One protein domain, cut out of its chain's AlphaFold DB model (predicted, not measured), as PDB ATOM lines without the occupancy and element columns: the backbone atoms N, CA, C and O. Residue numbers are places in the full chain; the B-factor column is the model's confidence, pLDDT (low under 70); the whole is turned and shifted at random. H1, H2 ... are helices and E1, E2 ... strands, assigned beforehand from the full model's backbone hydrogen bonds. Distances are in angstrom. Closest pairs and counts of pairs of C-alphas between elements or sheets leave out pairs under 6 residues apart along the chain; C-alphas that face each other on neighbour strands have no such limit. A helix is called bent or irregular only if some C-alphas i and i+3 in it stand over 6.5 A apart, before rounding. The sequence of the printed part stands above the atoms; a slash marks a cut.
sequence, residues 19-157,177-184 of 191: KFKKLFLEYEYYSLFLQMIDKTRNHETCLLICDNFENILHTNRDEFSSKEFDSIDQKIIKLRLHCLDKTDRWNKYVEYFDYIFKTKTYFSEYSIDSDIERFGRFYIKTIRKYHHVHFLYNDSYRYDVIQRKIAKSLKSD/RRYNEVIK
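Overview. This is residues 19 to 157 and 177 to 184 of the 191 residues of an uncharacterized protein of Lysinibacillus sp. OL1 (UniProt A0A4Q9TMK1). A small three-stranded sheet, with the short helix H6 beside it, sits to one side of a larger helical body in which H2, H3, H4, H5, H7 and H8 run at shallow tilts to their neighbours. H4 is in the middle of that body, H1 crosses it near one end, and H8 covers H2 on the side away from H4. The printed part has 147 residues, with eight named helices and three strands in the order H1 H2 H3 H4 H5 E1 H6 E2 E3 H7 H8. The antiparallel sheet has the order E1 - E3 - E2, and the class is mostly helix. The whole is compact, with a radius of gyration of the C-alphas of 17.0 A and spans of 50 by 49 by 30 A.

Along the chain. The strands are E1, residues 107 to 111, E2, 123 to 127, and E3, 130 to 134. H6 is residues 117 to 122, and H7 is 135 to 153, 28.2 A. Both are irregular: C-alphas 118 and 121 are 9.2 A apart, C-alphas 138 and 141 7.5 A. H5 is residues 90 to 103, 19.9 A; H4 is 66 to 86, 30.1 A, from C-alpha 66 at (244.030, 262.725, 328.594); H3 is 43 to 59, 24.2 A; H2 is 27 to 40, 19.9 A. H1 is residues 19 to 25, from C-alpha 19 at (227.994, 266.387, 337.955), and H8 is residues 177 to 184, ending with C-alpha 184 at (223.087, 258.344, 356.501).

Arrangement. E3 is the inner strand: N 108 and O 133 of E1 and E3 are 2.8 A apart, and N 132 and O 125 of the hairpin E2 and E3 2.8 A, both within hydrogen-bond range. E1, H6 and E2 form a split strand-helix-strand unit, two strands running the same way with E3 between them, its crossover right-handed. H7 only grazes the sheet with residues 135 to 138 and has a kink of 44 degrees near residue 142. H4, H5 and H7 form an up-and-down bundle, each running against the one before. H5 touches H7, closest C-alphas Trp 90 and Ile 146, 6.0 A. H4, the hub, touches H3 in a hairpin, closest C-alphas His 43 and Cys 83, 5.0 A, at a shallow tilt of 19 degrees, opposite ways. H1 touches residues 68 to 75 of H4, about perpendicular at 89 degrees, closest C-alphas Phe 24 and Ile 72, 5.9 A. H2 and H4 are near each other, with 8 pairs of C-alphas within 10 A. H8 touches H2, closest C-alphas Lys 39 and Arg 178, 6.1 A. Every O i to N i+4 pair is within hydrogen-bond range in H1, H2, H4, H5 and H8; H3 has 11 of 13, H7 12 of 15, and H6 0 of 2, with 2 of 3 O i to N i+3 pairs.

Size, cuts and confidence. The C-alphas farthest apart, Arg 128 and Asp 157, are 51.9 A apart. Residues 158 to 176 are cut out, with 34.4 A from C-alpha 157 to C-alpha 177. Of the links printed whole, none is long. Mean pLDDT of the printed part is 94.6; residue 157 alone is under 70.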
ATOM      1  N   LYS A  19     228.412 267.536 337.134       92.12
ATOM      2  CA  LYS A  19     227.994 266.387 337.955       92.12
ATOM      3  C   LYS A  19     228.709 265.098 337.556       92.12
ATOM      4  O   LYS A  19     229.105 264.331 338.427       92.12
ATOM      5  N   PHE A  20     228.917 264.876 336.261       95.25
ATOM      6  CA  PHE A  20     229.645 263.725 335.735       95.25
ATOM      7  C   PHE A  20     231.118 263.743 336.162       95.25
ATOM      8  O   PHE A  20     231.616 262.758 336.716       95.25
ATOM      9  N   LYS A  21     231.804 264.880 335.981       94.62
ATOM     10  CA  LYS A  21     233.174 265.087 336.475       94.62
ATOM     11  C   LYS A  21     233.239 264.857 337.978       94.62
ATOM     12  O   LYS A  21     234.094 264.103 338.427       94.62
ATOM     13  N   LYS A  22     232.303 265.422 338.740       93.88
ATOM     14  CA  LYS A  22     232.222 265.232 340.190       93.88
ATOM     15  C   LYS A  22     232.089 263.757 340.571       93.88
ATOM     16  O   LYS A  22     232.891 263.254 341.349       93.88
ATOM     17  N   LEU A  23     231.135 263.050 339.963       95.56
ATOM     18  CA  LEU A  23     230.881 261.630 340.208       95.56
ATOM     19  C   LEU A  23     232.133 260.771 340.011       95.56
ATOM     20  O   LEU A  23     232.379 259.878 340.814       95.56
ATOM     21  N   PHE A  24     232.905 261.009 338.948       96.81
ATOM     22  CA  PHE A  24     234.029 260.142 338.599       96.81
ATOM     23  C   PHE A  24     235.396 260.642 339.053       96.81
ATOM     24  O   PHE A  24     236.297 259.817 339.198       96.81
ATOM     25  N   LEU A  25     235.612 261.936 339.264       93.94
ATOM     26  CA  LEU A  25     236.915 262.468 339.676       93.94
ATOM     27  C   LEU A  25     237.032 262.572 341.197       93.94
ATOM     28  O   LEU A  25     238.118 262.336 341.729       93.94
ATOM     29  N   GLU A  26     235.930 262.816 341.905       93.44
ATOM     30  CA  GLU A  26     235.928 262.858 343.364       93.44
ATOM     31  C   GLU A  26     235.680 261.454 343.936       93.44
ATOM     32  O   GLU A  26     234.648 260.821 343.703       93.44
ATOM     33  N   TYR A  27     236.661 260.945 344.689       90.06
ATOM     34  CA  TYR A  27     236.635 259.583 345.232       90.06
ATOM     35  C   TYR A  27     235.399 259.310 346.099       90.06
ATOM     36  O   TYR A  27     234.815 258.231 346.008       90.06
ATOM     37  N   GLU A  28     234.986 260.288 346.907       90.12
ATOM     38  CA  GLU A  28     233.841 260.179 347.813       90.12
ATOM     39  C   GLU A  28     232.538 259.920 347.054       90.12
ATOM     40  O   GLU A  28     231.802 258.995 347.397       90.12
ATOM     41  N   TYR A  29     232.289 260.665 345.974       91.62
ATOM     42  CA  TYR A  29     231.084 260.512 345.159       91.62
ATOM     43  C   TYR A  29     231.078 259.185 344.409       91.62
ATOM     44  O   TYR A  29     230.065 258.485 344.420       91.62
ATOM     45  N   TYR A  30     232.210 258.795 343.817       94.19
ATOM     46  CA  TYR A  30     232.314 257.509 343.129       94.19
ATOM     47  C   TYR A  30     232.114 256.330 344.092       94.19
ATOM     48  O   TYR A  30     231.364 255.398 343.803       94.19
ATOM     49  N   SER A  31     232.755 256.382 345.262       91.94
ATOM     50  CA  SER A  31     232.629 255.358 346.301       91.94
ATOM     51  C   SER A  31     231.196 255.261 346.821       91.94
ATOM     52  O   SER A  31     230.650 254.162 346.932       91.94
ATOM     53  N   LEU A  32     230.557 256.404 347.085       92.12
ATOM     54  CA  LEU A  32     229.163 256.456 347.508       92.12
ATOM     55  C   LEU A  32     228.237 255.857 346.448       92.12
ATOM     56  O   LEU A  32     227.370 255.047 346.768       92.12
ATOM     57  N   PHE A  33     228.454 256.205 345.180       94.38
ATOM     58  CA  PHE A  33     227.706 255.651 344.061       94.38
ATOM     59  C   PHE A  33     227.818 254.123 343.991       94.38
ATOM     60  O   PHE A  33     226.792 253.445 343.955       94.38
ATOM     61  N   LEU A  34     229.029 253.564 344.076       94.56
ATOM     62  CA  LEU A  34     229.230 252.109 344.107       94.56
ATOM     63  C   LEU A  34     228.495 251.444 345.278       94.56
ATOM     64  O   LEU A  34     227.833 250.420 345.094       94.56
ATOM     65  N   GLN A  35     228.563 252.042 346.470       93.81
ATOM     66  CA  GLN A  35     227.870 251.528 347.652       93.81
ATOM     67  C   GLN A  35     226.350 251.548 347.480       93.81
ATOM     68  O   GLN A  35     225.686 250.578 347.851       93.81
ATOM     69  N   MET A  36     225.796 252.616 346.894       93.56
ATOM     70  CA  MET A  36     224.368 252.696 346.590       93.56
ATOM     71  C   MET A  36     223.949 251.576 345.638       93.56
ATOM     72  O   MET A  36     222.984 250.867 345.933       93.56
ATOM     73  N   ILE A  37     224.695 251.363 344.548       95.25
ATOM     74  CA  ILE A  37     224.417 250.290 343.584       95.25
ATOM     75  C   ILE A  37     224.460 248.917 344.264       95.25
ATOM     76  O   ILE A  37     223.524 248.131 344.117       95.25
ATOM     77  N   ASP A  38     225.489 248.633 345.062       94.44
ATOM     78  CA  ASP A  38     225.634 247.334 345.725       94.44
ATOM     79  C   ASP A  38     224.567 247.061 346.784       94.44
ATOM     80  O   ASP A  38     224.053 245.943 346.876       94.44
ATOM     81  N   LYS A  39     224.204 248.067 347.582       92.88
ATOM     82  CA  LYS A  39     223.210 247.912 348.652       92.88
ATOM     83  C   LYS A  39     221.805 247.719 348.097       92.88
ATOM     84  O   LYS A  39     221.078 246.834 348.557       92.88
ATOM     85  N   THR A  40     221.452 248.504 347.085       91.94
ATOM     86  CA  THR A  40     220.140 248.447 346.420       91.94
ATOM     87  C   THR A  40     220.059 247.373 345.338       91.94
ATOM     88  O   THR A  40     218.980 247.131 344.807       91.94
ATOM     89  N   ARG A  41     221.182 246.709 345.024       94.31
ATOM     90  CA  ARG A  41     221.313 245.697 343.963       94.31
ATOM     91  C   ARG A  41     220.928 246.211 342.575       94.31
ATOM     92  O   ARG A  41     220.506 245.438 341.719       94.31
ATOM     93  N   ASN A  42     221.087 247.510 342.330       93.31
ATOM     94  CA  ASN A  42     220.634 248.160 341.100       93.31
ATOM     95  C   ASN A  42     221.612 247.970 339.920       93.31
ATOM     96  O   ASN A  42     221.866 248.880 339.129       93.31
ATOM     97  N   HIS A  43     222.227 246.788 339.830       95.88
ATOM     98  CA  HIS A  43     223.297 246.483 338.878       95.88
ATOM     99  C   HIS A  43     222.802 246.465 337.429       95.88
ATOM    100  O   HIS A  43     223.543 246.872 336.542       95.88
ATOM    101  N   GLU A  44     221.555 246.049 337.192       93.38
ATOM    102  CA  GLU A  44     220.932 246.041 335.861       93.38
ATOM    103  C   GLU A  44     220.777 247.454 335.290       93.38
ATOM    104  O   GLU A  44     221.273 247.747 334.203       93.38
ATOM    105  N   THR A  45     220.184 248.368 336.059       92.00
ATOM    106  CA  THR A  45     220.083 249.779 335.662       92.00
ATOM    107  C   THR A  45     221.466 250.401 335.508       92.00
ATOM    108  O   THR A  45     221.707 251.162 334.576       92.00
ATOM    109  N   CYS A  46     222.413 250.048 336.381       95.44
ATOM    110  CA  CYS A  46     223.778 250.552 336.287       95.44
ATOM    111  C   CYS A  46     224.483 250.122 334.986       95.44
ATOM    112  O   CYS A  46     225.206 250.930 334.407       95.44
ATOM    113  N   LEU A  47     224.229 248.909 334.472       94.31
ATOM    114  CA  LEU A  47     224.732 248.488 333.156       94.31
ATOM    115  C   LEU A  47     224.216 249.384 332.028       94.31
ATOM    116  O   LEU A  47     225.003 249.756 331.165       94.31
ATOM    117  N   LEU A  48     222.933 249.759 332.059       92.25
ATOM    118  CA  LEU A  48     222.347 250.680 331.075       92.25
ATOM    119  C   LEU A  48     222.962 252.082 331.185       92.25
ATOM    120  O   LEU A  48     223.250 252.731 330.184       92.25
ATOM    121  N   ILE A  49     223.209 252.546 332.412       92.81
ATOM    122  CA  ILE A  49     223.820 253.857 332.653       92.81
ATOM    123  C   ILE A  49     225.292 253.883 332.209       92.81
ATOM    124  O   ILE A  49     225.767 254.937 331.793       92.81
ATOM    125  N   CYS A  50     226.018 252.756 332.234       95.38
ATOM    126  CA  CYS A  50     227.399 252.708 331.741       95.38
ATOM    127  C   CYS A  50     227.504 253.154 330.274       95.38
ATOM    128  O   CYS A  50     228.433 253.885 329.944       95.38
ATOM    129  N   ASP A  51     226.537 252.794 329.421       92.44
ATOM    130  CA  ASP A  51     226.507 253.243 328.018       92.44
ATOM    131  C   ASP A  51     226.350 254.770 327.928       92.44
ATOM    132  O   ASP A  51     227.035 255.435 327.149       92.44
ATOM    133  N   ASN A  52     225.512 255.355 328.790       92.75
ATOM    134  CA  ASN A  52     225.353 256.807 328.877       92.75
ATOM    135  C   ASN A  52     226.627 257.491 329.387       92.75
ATOM    136  O   ASN A  52     226.997 258.546 328.878       92.75
ATOM    137  N   PHE A  53     227.314 256.903 330.369       96.75
ATOM    138  CA  PHE A  53     228.579 257.434 330.874       96.75
ATOM    139  C   PHE A  53     229.677 257.417 329.810       96.75
ATOM    140  O   PHE A  53     230.383 258.414 329.664       96.75
ATOM    141  N   GLU A  54     229.792 256.332 329.040       95.38
ATOM    142  CA  GLU A  54     230.707 256.258 327.896       95.38
ATOM    143  C   GLU A  54     230.352 257.328 326.857       95.38
ATOM    144  O   GLU A  54     231.225 258.079 326.421       95.38
ATOM    145  N   ASN A  55     229.069 257.476 326.516       94.31
ATOM    146  CA  ASN A  55     228.627 258.482 325.553       94.31
ATOM    147  C   ASN A  55     228.935 259.918 326.014       94.31
ATOM    148  O   ASN A  55     229.447 260.713 325.225       94.31
ATOM    149  N   ILE A  56     228.676 260.246 327.286       94.75
ATOM    150  CA  ILE A  56     229.006 261.556 327.870       94.75
ATOM    151  C   ILE A  56     230.516 261.797 327.799       94.75
ATOM    152  O   ILE A  56     230.938 262.861 327.343       94.75
ATOM    153  N   LEU A  57     231.328 260.816 328.204       96.31
ATOM    154  CA  LEU A  57     232.784 260.928 328.203       96.31
ATOM    155  C   LEU A  57     233.341 261.150 326.788       96.31
ATOM    156  O   LEU A  57     234.177 262.029 326.580       96.31
ATOM    157  N   HIS A  58     232.874 260.368 325.815       94.19
ATOM    158  CA  HIS A  58     233.359 260.421 324.438       94.19
ATOM    159  C   HIS A  58     232.870 261.658 323.677       94.19
ATOM    160  O   HIS A  58     233.663 262.278 322.969       94.19
ATOM    161  N   THR A  59     231.605 262.048 323.844       94.75
ATOM    162  CA  THR A  59     231.036 263.230 323.170       94.75
ATOM    163  C   THR A  59     231.667 264.527 323.674       94.75
ATOM    164  O   THR A  59     231.803 265.478 322.914       94.75
ATOM    165  N   ASN A  60     232.111 264.555 324.932       94.44
ATOM    166  CA  ASN A  60     232.752 265.717 325.544       94.44
ATOM    167  C   ASN A  60     234.274 265.545 325.656       94.44
ATOM    168  O   ASN A  60     234.876 266.069 326.589       94.44
ATOM    169  N   ARG A  61     234.922 264.793 324.750       93.81
ATOM    170  CA  ARG A  61     236.358 264.465 324.853       93.81
ATOM    171  C   ARG A  61     237.237 265.695 325.084       93.81
ATOM    172  O   ARG A  61     238.160 265.612 325.894       93.81
ATOM    173  N   ASP A  62     236.961 266.797 324.396       95.56
ATOM    174  CA  ASP A  62     237.773 268.019 324.446       95.56
ATOM    175  C   ASP A  62     237.711 268.732 325.809       95.56
ATOM    176  O   ASP A  62     238.605 269.501 326.151       95.56
ATOM    177  N   GLU A  63     236.722 268.394 326.641       95.62
ATOM    178  CA  GLU A  63     236.539 268.939 327.989       95.62
ATOM    179  C   GLU A  63     237.396 268.234 329.056       95.62
ATOM    180  O   GLU A  63     237.345 268.601 330.235       95.62
ATOM    181  N   PHE A  64     238.161 267.203 328.684       95.69
ATOM    182  CA  PHE A  64     238.990 266.420 329.603       95.69
ATOM    183  C   PHE A  64     240.457 266.426 329.179       95.69
ATOM    184  O   PHE A  64     240.805 266.237 328.009       95.69
ATOM    185  N   SER A  65     241.364 266.514 330.149       96.50
ATOM    186  CA  SER A  65     242.747 266.108 329.906       96.50
ATOM    187  C   SER A  65     242.811 264.610 329.580       96.50
ATOM    188  O   SER A  65     241.952 263.829 329.996       96.50
ATOM    189  N   SER A  66     243.856 264.160 328.879       95.44
ATOM    190  CA  SER A  66     244.030 262.725 328.594       95.44
ATOM    191  C   SER A  66     244.067 261.878 329.869       95.44
ATOM    192  O   SER A  66     243.518 260.784 329.899       95.44
ATOM    193  N   LYS A  67     244.647 262.408 330.954       94.88
ATOM    194  CA  LYS A  67     244.697 261.715 332.246       94.88
ATOM    195  C   LYS A  67     243.312 261.566 332.879       94.88
ATOM    196  O   LYS A  67     243.012 260.509 333.429       94.88
ATOM    197  N   GLU A  68     242.484 262.609 332.837       96.56
ATOM    198  CA  GLU A  68     241.107 262.536 333.340       96.56
ATOM    199  C   GLU A  68     240.280 261.573 332.503       96.56
ATOM    200  O   GLU A  68     239.627 260.704 333.072       96.56
ATOM    201  N   PHE A  69     240.371 261.674 331.176       97.50
ATOM    202  CA  PHE A  69     239.664 260.785 330.265       97.50
ATOM    203  C   PHE A  69     239.982 259.316 330.561       97.50
ATOM    204  O   PHE A  69     239.077 258.533 330.833       97.50
ATOM    205  N   ASP A  70     241.269 258.963 330.604       96.62
ATOM    206  CA  ASP A  70     241.713 257.592 330.861       96.62
ATOM    207  C   ASP A  70     241.294 257.108 332.257       96.62
ATOM    208  O   ASP A  70     240.956 255.939 332.438       96.62
ATOM    209  N   SER A  71     241.321 257.989 333.262       96.25
ATOM    210  CA  SER A  71     240.893 257.674 334.631       96.25
ATOM    211  C   SER A  71     239.392 257.379 334.706       96.25
ATOM    212  O   SER A  71     238.983 256.401 335.335       96.25
ATOM    213  N   ILE A  72     238.570 258.202 334.051       98.12
ATOM    214  CA  ILE A  72     237.116 258.032 334.011       98.12
ATOM    215  C   ILE A  72     236.756 256.780 333.205       98.12
ATOM    216  O   ILE A  72     235.986 255.958 333.698       98.12
ATOM    217  N   ASP A  73     237.357 256.575 332.029       98.19
ATOM    218  CA  ASP A  73     237.080 255.403 331.189       98.19
ATOM    219  C   ASP A  73     237.410 254.096 331.929       98.19
ATOM    220  O   ASP A  73     236.592 253.179 331.997       98.19
ATOM    221  N   GLN A  74     238.557 254.033 332.619       97.75
ATOM    222  CA  GLN A  74     238.898 252.894 333.481       97.75
ATOM    223  C   GLN A  74     237.862 252.652 334.589       97.75
ATOM    224  O   GLN A  74     237.561 251.496 334.899       97.75
ATOM    225  N   LYS A  75     237.309 253.710 335.199       97.81
ATOM    226  CA  LYS A  75     236.259 253.591 336.225       97.81
ATOM    227  C   LYS A  75     234.939 253.093 335.642       97.81
ATOM    228  O   LYS A  75     234.280 252.284 336.297       97.81
ATOM    229  N   ILE A  76     234.563 253.525 334.439       98.38
ATOM    230  CA  ILE A  76     233.358 253.034 333.754       98.38
ATOM    231  C   ILE A  76     233.527 251.561 333.365       98.38
ATOM    232  O   ILE A  76     232.655 250.745 333.662       98.38
ATOM    233  N   ILE A  77     234.683 251.184 332.814       98.38
ATOM    234  CA  ILE A  77     235.004 249.790 332.486       98.38
ATOM    235  C   ILE A  77     234.896 248.896 333.727       98.38
ATOM    236  O   ILE A  77     234.251 247.845 333.689       98.38
ATOM    237  N   LYS A  78     235.508 249.309 334.845       97.56
ATOM    238  CA  LYS A  78     235.456 248.558 336.110       97.56
ATOM    239  C   LYS A  78     234.039 248.460 336.666       97.56
ATOM    240  O   LYS A  78     233.643 247.387 337.114       97.56
ATOM    241  N   LEU A  79     233.269 249.545 336.593       98.12
ATOM    242  CA  LEU A  79     231.860 249.557 336.979       98.12
ATOM    243  C   LEU A  79     231.052 248.548 336.150       98.12
ATOM    244  O   LEU A  79     230.321 247.736 336.716       98.12
ATOM    245  N   ARG A  80     231.238 248.529 334.826       98.44
ATOM    246  CA  ARG A  80     230.551 247.582 333.941       98.44
ATOM    247  C   ARG A  80     230.930 246.137 334.260       98.44
ATOM    248  O   ARG A  80     230.043 245.299 334.402       98.44
ATOM    249  N   LEU A  81     232.223 245.840 334.417       98.38
ATOM    250  CA  LEU A  81     232.702 244.511 334.819       98.38
ATOM    251  C   LEU A  81     232.080 244.074 336.154       98.38
ATOM    252  O   LEU A  81     231.585 242.952 336.266       98.38
ATOM    253  N   HIS A  82     232.041 244.965 337.144       97.38
ATOM    254  CA  HIS A  82     231.390 244.707 338.428       97.38
ATOM    255  C   HIS A  82     229.911 244.351 338.256       97.38
ATOM    256  O   HIS A  82     229.464 243.308 338.738       97.38
ATOM    257  N   CYS A  83     229.151 245.148 337.506       97.75
ATOM    258  CA  CYS A  83     227.731 244.887 337.294       97.75
ATOM    259  C   CYS A  83     227.466 243.615 336.468       97.75
ATOM    260  O   CYS A  83     226.513 242.895 336.763       97.75
ATOM    261  N   LEU A  84     228.309 243.277 335.485       97.75
ATOM    262  CA  LEU A  84     228.201 242.022 334.724       97.75
ATOM    263  C   LEU A  84     228.384 240.788 335.617       97.75
ATOM    264  O   LEU A  84     227.684 239.790 335.456       97.75
ATOM    265  N   ASP A  85     229.304 240.848 336.577       96.44
ATOM    266  CA  ASP A  85     229.480 239.777 337.558       96.44
ATOM    267  C   ASP A  85     228.303 239.701 338.540       96.44
ATOM    268  O   ASP A  85     227.800 238.607 338.800       96.44
ATOM    269  N   LYS A  86     227.815 240.846 339.037       95.56
ATOM    270  CA  LYS A  86     226.678 240.919 339.973       95.56
ATOM    271  C   LYS A  86     225.334 240.518 339.363       95.56
ATOM    272  O   LYS A  86     224.451 240.095 340.096       95.56
ATOM    273  N   THR A  87     225.198 240.611 338.043       94.69
ATOM    274  CA  THR A  87     224.022 240.146 337.278       94.69
ATOM    275  C   THR A  87     224.203 238.732 336.720       94.69
ATOM    276  O   THR A  87     223.407 238.268 335.908       94.69
ATOM    277  N   ASP A  88     225.270 238.039 337.125       94.44
ATOM    278  CA  ASP A  88     225.624 236.689 336.684       94.44
ATOM    279  C   ASP A  88     225.798 236.515 335.161       94.44
ATOM    280  O   ASP A  88     225.799 235.400 334.632       94.44
ATOM    281  N   ARG A  89     226.049 237.612 334.432       95.06
ATOM    282  CA  ARG A  89     226.347 237.627 332.989       95.06
ATOM    283  C   ARG A  89     227.819 237.302 332.729       95.06
ATOM    284  O   ARG A  89     228.530 238.031 332.040       95.06
ATOM    285  N   TRP A  90     228.291 236.184 333.275       96.44
ATOM    286  CA  TRP A  90     229.712 235.818 333.309       96.44
ATOM    287  C   TRP A  90     230.356 235.684 331.924       96.44
ATOM    288  O   TRP A  90     231.489 236.121 331.737       96.44
ATOM    289  N   ASN A  91     229.643 235.146 330.931       96.81
ATOM    290  CA  ASN A  91     230.168 235.088 329.560       96.81
ATOM    291  C   ASN A  91     230.403 236.498 328.996       96.81
ATOM    292  O   ASN A  91     231.465 236.772 328.446       96.81
ATOM    293  N   LYS A  92     229.464 237.428 329.229       97.94
ATOM    294  CA  LYS A  92     229.607 238.835 328.828       97.94
ATOM    295  C   LYS A  92     230.721 239.550 329.584       97.94
ATOM    296  O   LYS A  92     231.405 240.372 328.988       97.94
ATOM    297  N   TYR A  93     230.942 239.210 330.853       98.50
ATOM    298  CA  TYR A  93     232.104 239.683 331.606       98.50
ATOM    299  C   TYR A  93     233.411 239.305 330.901       98.50
ATOM    300  O   TYR A  93     234.249 240.172 330.675       98.50
ATOM    301  N   VAL A  94     233.582 238.028 330.539       98.38
ATOM    302  CA  VAL A  94     234.808 237.536 329.887       98.38
ATOM    303  C   VAL A  94     234.986 238.174 328.510       98.38
ATOM    304  O   VAL A  94     236.061 238.696 328.227       98.38
ATOM    305  N   GLU A  95     233.925 238.211 327.697       98.44
ATOM    306  CA  GLU A  95     233.927 238.876 326.387       98.44
ATOM    307  C   GLU A  95     234.362 240.345 326.497       98.44
ATOM    308  O   GLU A  95     235.246 240.786 325.761       98.44
ATOM    309  N   TYR A  96     233.779 241.095 327.438       98.56
ATOM    310  CA  TYR A  96     234.098 242.507 327.630       98.56
ATOM    311  C   TYR A  96     235.515 242.709 328.180       98.56
ATOM    312  O   TYR A  96     236.248 243.554 327.671       98.56
ATOM    313  N   PHE A  97     235.944 241.905 329.157       98.56
ATOM    314  CA  PHE A  97     237.307 241.957 329.693       98.56
ATOM    315  C   PHE A  97     238.346 241.739 328.589       98.56
ATOM    316  O   PHE A  97     239.279 242.529 328.451       98.56
ATOM    317  N   ASP A  98     238.174 240.692 327.778       98.19
ATOM    318  CA  ASP A  98     239.112 240.358 326.706       98.19
ATOM    319  C   ASP A  98     239.072 241.393 325.569       98.19
ATOM    320  O   ASP A  98     240.108 241.679 324.966       98.19
ATOM    321  N   TYR A  99     237.907 241.988 325.288       98.31
ATOM    322  CA  TYR A  99     237.783 243.113 324.358       98.31
ATOM    323  C   TYR A  99     238.574 244.333 324.838       98.31
ATOM    324  O   TYR A  99     239.391 244.869 324.086       98.31
ATOM    325  N   ILE A 100     238.387 244.752 326.092       98.25
ATOM    326  CA  ILE A 100     239.109 245.889 326.670       98.25
ATOM    327  C   ILE A 100     240.612 245.615 326.703       98.25
ATOM    328  O   ILE A 100     241.385 246.471 326.285       98.25
ATOM    329  N   PHE A 101     241.025 244.419 327.127       97.75
ATOM    330  CA  PHE A 101     242.435 244.028 327.176       97.75
ATOM    331  C   PHE A 101     243.130 244.115 325.808       97.75
ATOM    332  O   PHE A 101     244.322 244.403 325.732       97.75
ATOM    333  N   LYS A 102     242.394 243.878 324.717       97.12
ATOM    334  CA  LYS A 102     242.915 243.979 323.346       97.12
ATOM    335  C   LYS A 102     242.893 245.399 322.784       97.12
ATOM    336  O   LYS A 102     243.703 245.704 321.917       97.12
ATOM    337  N   THR A 103     241.938 246.230 323.201       96.69
ATOM    338  CA  THR A 103     241.641 247.510 322.529       96.69
ATOM    339  C   THR A 103     242.117 248.739 323.289       96.69
ATOM    340  O   THR A 103     242.356 249.773 322.670       96.69
ATOM    341  N   LYS A 104     242.268 248.655 324.613       95.62
ATOM    342  CA  LYS A 104     242.699 249.772 325.454       95.62
ATOM    343  C   LYS A 104     244.166 249.597 325.843       95.62
ATOM    344  O   LYS A 104     244.640 248.494 326.072       95.62
ATOM    345  N   THR A 105     244.892 250.707 325.933       93.62
ATOM    346  CA  THR A 105     246.332 250.719 326.256       93.62
ATOM    347  C   THR A 105     246.621 251.299 327.639       93.62
ATOM    348  O   THR A 105     247.751 251.701 327.922       93.62
ATOM    349  N   TYR A 106     245.603 251.394 328.494       96.25
ATOM    350  CA  TYR A 106     245.744 251.963 329.829       96.25
ATOM    351  C   TYR A 106     246.617 251.077 330.710       96.25
ATOM    352  O   TYR A 106     246.521 249.846 330.690       96.25
ATOM    353  N   PHE A 107     247.448 251.713 331.526       95.75
ATOM    354  CA  PHE A 107     248.383 251.019 332.394       95.75
ATOM    355  C   PHE A 107     248.390 251.610 333.799       95.75
ATOM    356  O   PHE A 107     248.053 252.770 334.024       95.75
ATOM    357  N   SER A 108     248.794 250.779 334.748       94.88
ATOM    358  CA  SER A 108     249.218 251.172 336.083       94.88
ATOM    359  C   SER A 108     250.735 251.027 336.176       94.88
ATOM    360  O   SER A 108     251.325 250.139 335.555       94.88
ATOM    361  N   GLU A 109     251.363 251.920 336.932       95.56
ATOM    362  CA  GLU A 109     252.808 251.916 337.152       95.56
ATOM    363  C   GLU A 109     253.144 251.138 338.426       95.56
ATOM    364  O   GLU A 109     252.549 251.356 339.481       95.56
ATOM    365  N   TYR A 110     254.121 250.242 338.329       96.00
ATOM    366  CA  TYR A 110     254.667 249.490 339.456       96.00
ATOM    367  C   TYR A 110     256.165 249.768 339.584       96.00
ATOM    368  O   TYR A 110     256.828 250.016 338.578       96.00
ATOM    369  N   SER A 111     256.707 249.719 340.808       94.88
ATOM    370  CA  SER A 111     258.154 249.892 341.039       94.88
ATOM    371  C   SER A 111     258.967 248.883 340.226       94.88
ATOM    372  O   SER A 111     258.538 247.734 340.114       94.88
ATOM    373  N   ILE A 112     260.145 249.298 339.743       94.56
ATOM    374  CA  ILE A 112     261.146 248.449 339.067       94.56
ATOM    375  C   ILE A 112     261.579 247.229 339.894       94.56
ATOM    376  O   ILE A 112     262.038 246.237 339.345       94.56
ATOM    377  N   ASP A 113     261.427 247.299 341.218       94.69
ATOM    378  CA  ASP A 113     261.762 246.196 342.127       94.69
ATOM    379  C   ASP A 113     260.656 245.130 342.187       94.69
ATOM    380  O   ASP A 113     260.777 244.128 342.890       94.69
ATOM    381  N   SER A 114     259.532 245.357 341.500       93.19
ATOM    382  CA  SER A 114     258.463 244.368 341.425       93.19
ATOM    383  C   SER A 114     258.879 243.222 340.517       93.19
ATOM    384  O   SER A 114     259.317 243.449 339.396       93.19
ATOM    385  N   ASP A 115     258.624 241.993 340.953       93.81
ATOM    386  CA  ASP A 115     258.753 240.832 340.078       93.81
ATOM    387  C   ASP A 115     257.862 240.993 338.832       93.81
ATOM    388  O   ASP A 115     256.655 241.218 338.951       93.81
ATOM    389  N   ILE A 116     258.469 240.917 337.644       92.88
ATOM    390  CA  ILE A 116     257.779 241.061 336.359       92.88
ATOM    391  C   ILE A 116     256.952 239.811 336.046       92.88
ATOM    392  O   ILE A 116     255.879 239.927 335.449       92.88
ATOM    393  N   GLU A 117     257.413 238.627 336.459       93.69
ATOM    394  CA  GLU A 117     256.774 237.355 336.110       93.69
ATOM    395  C   GLU A 117     255.344 237.284 336.651       93.69
ATOM    396  O   GLU A 117     254.435 236.825 335.955       93.69
ATOM    397  N   ARG A 118     255.105 237.862 337.838       94.00
ATOM    398  CA  ARG A 118     253.768 237.949 338.447       94.00
ATOM    399  C   ARG A 118     252.734 238.675 337.578       94.00
ATOM    400  O   ARG A 118     251.541 238.419 337.712       94.00
ATOM    401  N   PHE A 119     253.161 239.597 336.710       95.56
ATOM    402  CA  PHE A 119     252.252 240.354 335.845       95.56
ATOM    403  C   PHE A 119     251.792 239.533 334.634       95.56
ATOM    404  O   PHE A 119     250.752 239.840 334.043       95.56
ATOM    405  N   GLY A 120     252.543 238.490 334.260       94.88
ATOM    406  CA  GLY A 120     252.225 237.588 333.157       94.88
ATOM    407  C   GLY A 120     251.838 238.332 331.877       94.88
ATOM    408  O   GLY A 120     252.521 239.258 331.440       94.88
ATOM    409  N   ARG A 121     250.687 237.963 331.297       95.12
ATOM    410  CA  ARG A 121     250.176 238.571 330.053       95.12
ATOM    411  C   ARG A 121     249.902 240.075 330.146       95.12
ATOM    412  O   ARG A 121     249.766 240.712 329.113       95.12
ATOM    413  N   PHE A 122     249.774 240.638 331.349       97.50
ATOM    414  CA  PHE A 122     249.429 242.047 331.538       97.50
ATOM    415  C   PHE A 122     250.646 242.975 331.511       97.50
ATOM    416  O   PHE A 122     250.473 244.192 331.454       97.50
ATOM    417  N   TYR A 123     251.868 242.444 331.567       97.25
ATOM    418  CA  TYR A 123     253.067 243.260 331.416       97.25
ATOM    419  C   TYR A 123     253.126 243.875 330.010       97.25
ATOM    420  O   TYR A 123     252.985 243.170 329.015       97.25
ATOM    421  N   ILE A 124     253.351 245.190 329.929       96.31
ATOM    422  CA  ILE A 124     253.462 245.903 328.648       96.31
ATOM    423  C   ILE A 124     254.928 246.209 328.350       96.31
ATOM    424  O   ILE A 124     255.458 245.811 327.315       96.31
ATOM    425  N   LYS A 125     255.578 246.976 329.232       96.44
ATOM    426  CA  LYS A 125     256.971 247.418 329.076       96.44
ATOM    427  C   LYS A 125     257.525 247.984 330.378       96.44
ATOM    428  O   LYS A 125     256.778 248.291 331.300       96.44
ATOM    429  N   THR A 126     258.830 248.221 330.404       96.50
ATOM    430  CA  THR A 126     259.511 248.952 331.475       96.50
ATOM    431  C   THR A 126     260.036 250.272 330.930       96.50
ATOM    432  O   THR A 126     260.672 250.297 329.877       96.50
ATOM    433  N   ILE A 127     259.767 251.375 331.631       94.75
ATOM    434  CA  ILE A 127     260.279 252.706 331.293       94.75
ATOM    435  C   ILE A 127     260.915 253.310 332.544       94.75
ATOM    436  O   ILE A 127     260.263 253.491 333.570       94.75
ATOM    437  N   ARG A 128     262.197 253.683 332.442       93.06
ATOM    438  CA  ARG A 128     262.982 254.258 333.548       93.06
ATOM    439  C   ARG A 128     262.957 253.350 334.787       93.06
ATOM    440  O   ARG A 128     263.638 252.335 334.793       93.06
ATOM    441  N   LYS A 129     262.203 253.733 335.821       93.69
ATOM    442  CA  LYS A 129     262.103 253.050 337.121       93.69
ATOM    443  C   LYS A 129     260.721 252.429 337.367       93.69
ATOM    444  O   LYS A 129     260.401 252.119 338.511       93.69
ATOM    445  N   TYR A 130     259.912 252.266 336.319       96.88
ATOM    446  CA  TYR A 130     258.554 251.746 336.445       96.88
ATOM    447  C   TYR A 130     258.248 250.667 335.410       96.88
ATOM    448  O   TYR A 130     258.575 250.797 334.225       96.88
ATOM    449  N   HIS A 131     257.561 249.619 335.855       96.62
ATOM    450  CA  HIS A 131     256.871 248.686 334.977       96.62
ATOM    451  C   HIS A 131     255.491 249.238 334.649       96.62
ATOM    452  O   HIS A 131     254.723 249.591 335.543       96.62
ATOM    453  N   HIS A 132     255.176 249.287 333.363       97.12
ATOM    454  CA  HIS A 132     253.853 249.615 332.863       97.12
ATOM    455  C   HIS A 132     253.106 248.299 332.678       97.12
ATOM    456  O   HIS A 132     253.487 247.462 331.852       97.12
ATOM    457  N   VAL A 133     252.053 248.116 333.464       97.75
ATOM    458  CA  VAL A 133     251.239 246.900 333.483       97.75
ATOM    459  C   VAL A 133     249.816 247.287 333.126       97.75
ATOM    460  O   VAL A 133     249.293 248.263 333.657       97.75
ATOM    461  N   HIS A 134     249.183 246.547 332.221       98.06
ATOM    462  CA  HIS A 134     247.820 246.820 331.782       98.06
ATOM    463  C   HIS A 134     246.870 246.914 332.986       98.06
ATOM    464  O   HIS A 134     246.887 246.052 333.864       98.06
ATOM    465  N   PHE A 135     246.026 247.948 333.031       97.62
ATOM    466  CA  PHE A 135     245.254 248.299 334.235       97.62
ATOM    467  C   PHE A 135     244.326 247.177 334.748       97.62
ATOM    468  O   PHE A 135     244.097 247.068 335.957       97.62
ATOM    469  N   LEU A 136     243.837 246.322 333.839       98.00
ATOM    470  CA  LEU A 136     243.037 245.127 334.151       98.00
ATOM    471  C   LEU A 136     243.795 244.043 334.933       98.00
ATOM    472  O   LEU A 136     243.171 243.095 335.398       98.00
ATOM    473  N   TYR A 137     245.112 244.163 335.122       97.44
ATOM    474  CA  TYR A 137     245.857 243.270 336.011       97.44
ATOM    475  C   TYR A 137     245.254 243.241 337.424       97.44
ATOM    476  O   TYR A 137     245.162 242.175 338.028       97.44
ATOM    477  N   ASN A 138     244.747 244.379 337.911       93.81
ATOM    478  CA  ASN A 138     244.076 244.472 339.213       93.81
ATOM    479  C   ASN A 138     242.805 243.608 339.306       93.81
ATOM    480  O   ASN A 138     242.410 243.206 340.397       93.81
ATOM    481  N   ASP A 139     242.192 243.297 338.165       95.62
ATOM    482  CA  ASP A 139     240.960 242.518 338.050       95.62
ATOM    483  C   ASP A 139     241.224 241.079 337.553       95.62
ATOM    484  O   ASP A 139     240.292 240.285 337.408       95.62
ATOM    485  N   SER A 140     242.493 240.706 337.339       95.94
ATOM    486  CA  SER A 140     242.903 239.391 336.816       95.94
ATOM    487  C   SER A 140     242.419 238.227 337.685       95.94
ATOM    488  O   SER A 140     241.820 237.279 337.182       95.94
ATOM    489  N   TYR A 141     242.558 238.341 339.008       96.44
ATOM    490  CA  TYR A 141     242.042 237.336 339.934       96.44
ATOM    491  C   TYR A 141     240.519 237.176 339.823       96.44
ATOM    492  O   TYR A 141     239.998 236.058 339.896       96.44
ATOM    493  N   ARG A 142     239.777 238.281 339.638       97.00
ATOM    494  CA  ARG A 142     238.321 238.201 339.481       97.00
ATOM    495  C   ARG A 142     237.967 237.526 338.164       97.00
ATOM    496  O   ARG A 142     237.112 236.646 338.188       97.00
ATOM    497  N   TYR A 143     238.658 237.847 337.074       97.75
ATOM    498  CA  TYR A 143     238.511 237.163 335.788       97.75
ATOM    499  C   TYR A 143     238.665 235.638 335.928       97.75
ATOM    500  O   TYR A 143     237.774 234.898 335.506       97.75
ATOM    501  N   ASP A 144     239.687 235.157 336.643       96.56
ATOM    502  CA  ASP A 144     239.889 233.718 336.886       96.56
ATOM    503  C   ASP A 144     238.762 233.092 337.729       96.56
ATOM    504  O   ASP A 144     238.358 231.938 337.543       96.56
ATOM    505  N   VAL A 145     238.217 233.839 338.697       96.00
ATOM    506  CA  VAL A 145     237.014 233.421 339.435       96.00
ATOM    507  C   VAL A 145     235.820 233.292 338.488       96.00
ATOM    508  O   VAL A 145     235.128 232.274 338.549       96.00
ATOM    509  N   ILE A 146     235.585 234.268 337.609       96.50
ATOM    510  CA  ILE A 146     234.472 234.246 336.650       96.50
ATOM    511  C   ILE A 146     234.602 233.069 335.679       96.50
ATOM    512  O   ILE A 146     233.639 232.326 335.498       96.50
ATOM    513  N   GLN A 147     235.793 232.811 335.136       95.88
ATOM    514  CA  GLN A 147     236.024 231.648 334.273       95.88
ATOM    515  C   GLN A 147     235.704 230.325 334.985       95.88
ATOM    516  O   GLN A 147     235.049 229.445 334.421       95.88
ATOM    517  N   ARG A 148     236.081 230.192 336.265       93.25
ATOM    518  CA  ARG A 148     235.712 229.020 337.076       93.25
ATOM    519  C   ARG A 148     234.206 228.926 337.324       93.25
ATOM    520  O   ARG A 148     233.682 227.812 337.348       93.25
ATOM    521  N   LYS A 149     233.505 230.052 337.508       92.38
ATOM    522  CA  LYS A 149     232.038 230.076 337.635       92.38
ATOM    523  C   LYS A 149     231.365 229.563 336.354       92.38
ATOM    524  O   LYS A 149     230.507 228.691 336.454       92.38
ATOM    525  N   ILE A 150     231.824 230.001 335.176       92.56
ATOM    526  CA  ILE A 150     231.346 229.515 333.866       92.56
ATOM    527  C   ILE A 150     231.582 228.005 333.726       92.56
ATOM    528  O   ILE A 150     230.667 227.244 333.416       92.56
ATOM    529  N   ALA A 151     232.797 227.536 334.016       91.88
ATOM    530  CA  ALA A 151     233.114 226.112 333.930       91.88
ATOM    531  C   ALA A 151     232.240 225.257 334.870       91.88
ATOM    532  O   ALA A 151     231.900 224.123 334.536       91.88
ATOM    533  N   LYS A 152     231.861 225.792 336.040       89.12
ATOM    534  CA  LYS A 152     230.937 225.134 336.974       89.12
ATOM    535  C   LYS A 152     229.490 225.155 336.483       89.12
ATOM    536  O   LYS A 152     228.834 224.124 336.603       89.12
ATOM    537  N   SER A 153     229.006 226.262 335.907       86.88
ATOM    538  CA  SER A 153     227.640 226.327 335.362       86.88
ATOM    539  C   SER A 153     227.402 225.353 334.219       86.88
ATOM    540  O   SER A 153     226.281 224.904 334.041       86.88
ATOM    541  N   LEU A 154     228.446 224.997 333.469       84.62
ATOM    542  CA  LEU A 154     228.352 224.003 332.397       84.62
ATOM    543  C   LEU A 154     228.319 222.551 332.908       84.62
ATOM    544  O   LEU A 154     227.972 221.653 332.151       84.62
ATOM    545  N   LYS A 155     228.719 222.301 334.163       83.38
ATOM    546  CA  LYS A 155     228.890 220.949 334.727       83.38
ATOM    547  C   LYS A 155     227.794 220.527 335.706       83.38
ATOM    548  O   LYS A 155     227.720 219.347 336.032       83.38
ATOM    549  N   SER A 156     227.018 221.462 336.247       72.06
ATOM    550  CA  SER A 156     226.054 221.179 337.315       72.06
ATOM    551  C   SER A 156     224.832 222.081 337.220       72.06
ATOM    552  O   SER A 156     224.968 223.302 337.164       72.06
ATOM    553  N   ASP A 157     223.650 221.476 337.343       60.62
ATOM    554  CA  ASP A 157     222.371 222.188 337.436       60.62
ATOM    555  C   ASP A 157     222.204 222.931 338.775       60.62
ATOM    556  O   ASP A 157     221.408 223.864 338.901       60.62
ATOM    557  N   ARG A 177     214.846 251.927 352.273       94.75
ATOM    558  CA  ARG A 177     215.540 251.784 353.557       94.75
ATOM    559  C   ARG A 177     217.049 251.651 353.358       94.75
ATOM    560  O   ARG A 177     217.816 252.361 354.009       94.75
ATOM    561  N   ARG A 178     217.490 250.782 352.442       93.06
ATOM    562  CA  ARG A 178     218.919 250.572 352.146       93.06
ATOM    563  C   ARG A 178     219.578 251.792 351.521       93.06
ATOM    564  O   ARG A 178     220.731 252.078 351.834       93.06
ATOM    565  N   TYR A 179     218.866 252.506 350.653       90.75
ATOM    566  CA  TYR A 179     219.337 253.770 350.099       90.75
ATOM    567  C   TYR A 179     219.580 254.796 351.217       90.75
ATOM    568  O   TYR A 179     220.677 255.345 351.340       90.75
ATOM    569  N   ASN A 180     218.599 254.975 352.105       90.50
ATOM    570  CA  ASN A 180     218.683 255.913 353.223       90.50
ATOM    571  C   ASN A 180     219.803 255.558 354.216       90.50
ATOM    572  O   ASN A 180     220.452 256.456 354.751       90.50
ATOM    573  N   GLU A 181     220.089 254.272 354.435       91.31
ATOM    574  CA  GLU A 181     221.234 253.831 355.246       91.31
ATOM    575  C   GLU A 181     222.575 254.288 354.667       91.31
ATOM    576  O   GLU A 181     223.420 254.799 355.405       91.31
ATOM    577  N   VAL A 182     222.755 254.153 353.350       89.38
ATOM    578  CA  VAL A 182     223.985 254.566 352.662       89.38
ATOM    579  C   VAL A 182     224.186 256.077 352.768       89.38
ATOM    580  O   VAL A 182     225.267 256.527 353.151       89.38
ATOM    581  N   ILE A 183     223.135 256.865 352.522       88.38
ATOM    582  CA  ILE A 183     223.183 258.329 352.662       88.38
ATOM    583  C   ILE A 183     223.484 258.738 354.106       88.38
ATOM    584  O   ILE A 183     224.307 259.621 354.357       88.38
ATOM    585  N   LYS A 184     222.856 258.073 355.081       89.44
ATOM    586  CA  LYS A 184     223.087 258.344 356.501       89.44
ATOM    587  C   LYS A 184     224.547 258.095 356.892       89.44
ATOM    588  O   LYS A 184     225.105 258.903 357.631       89.44
TER     589      LYS A 184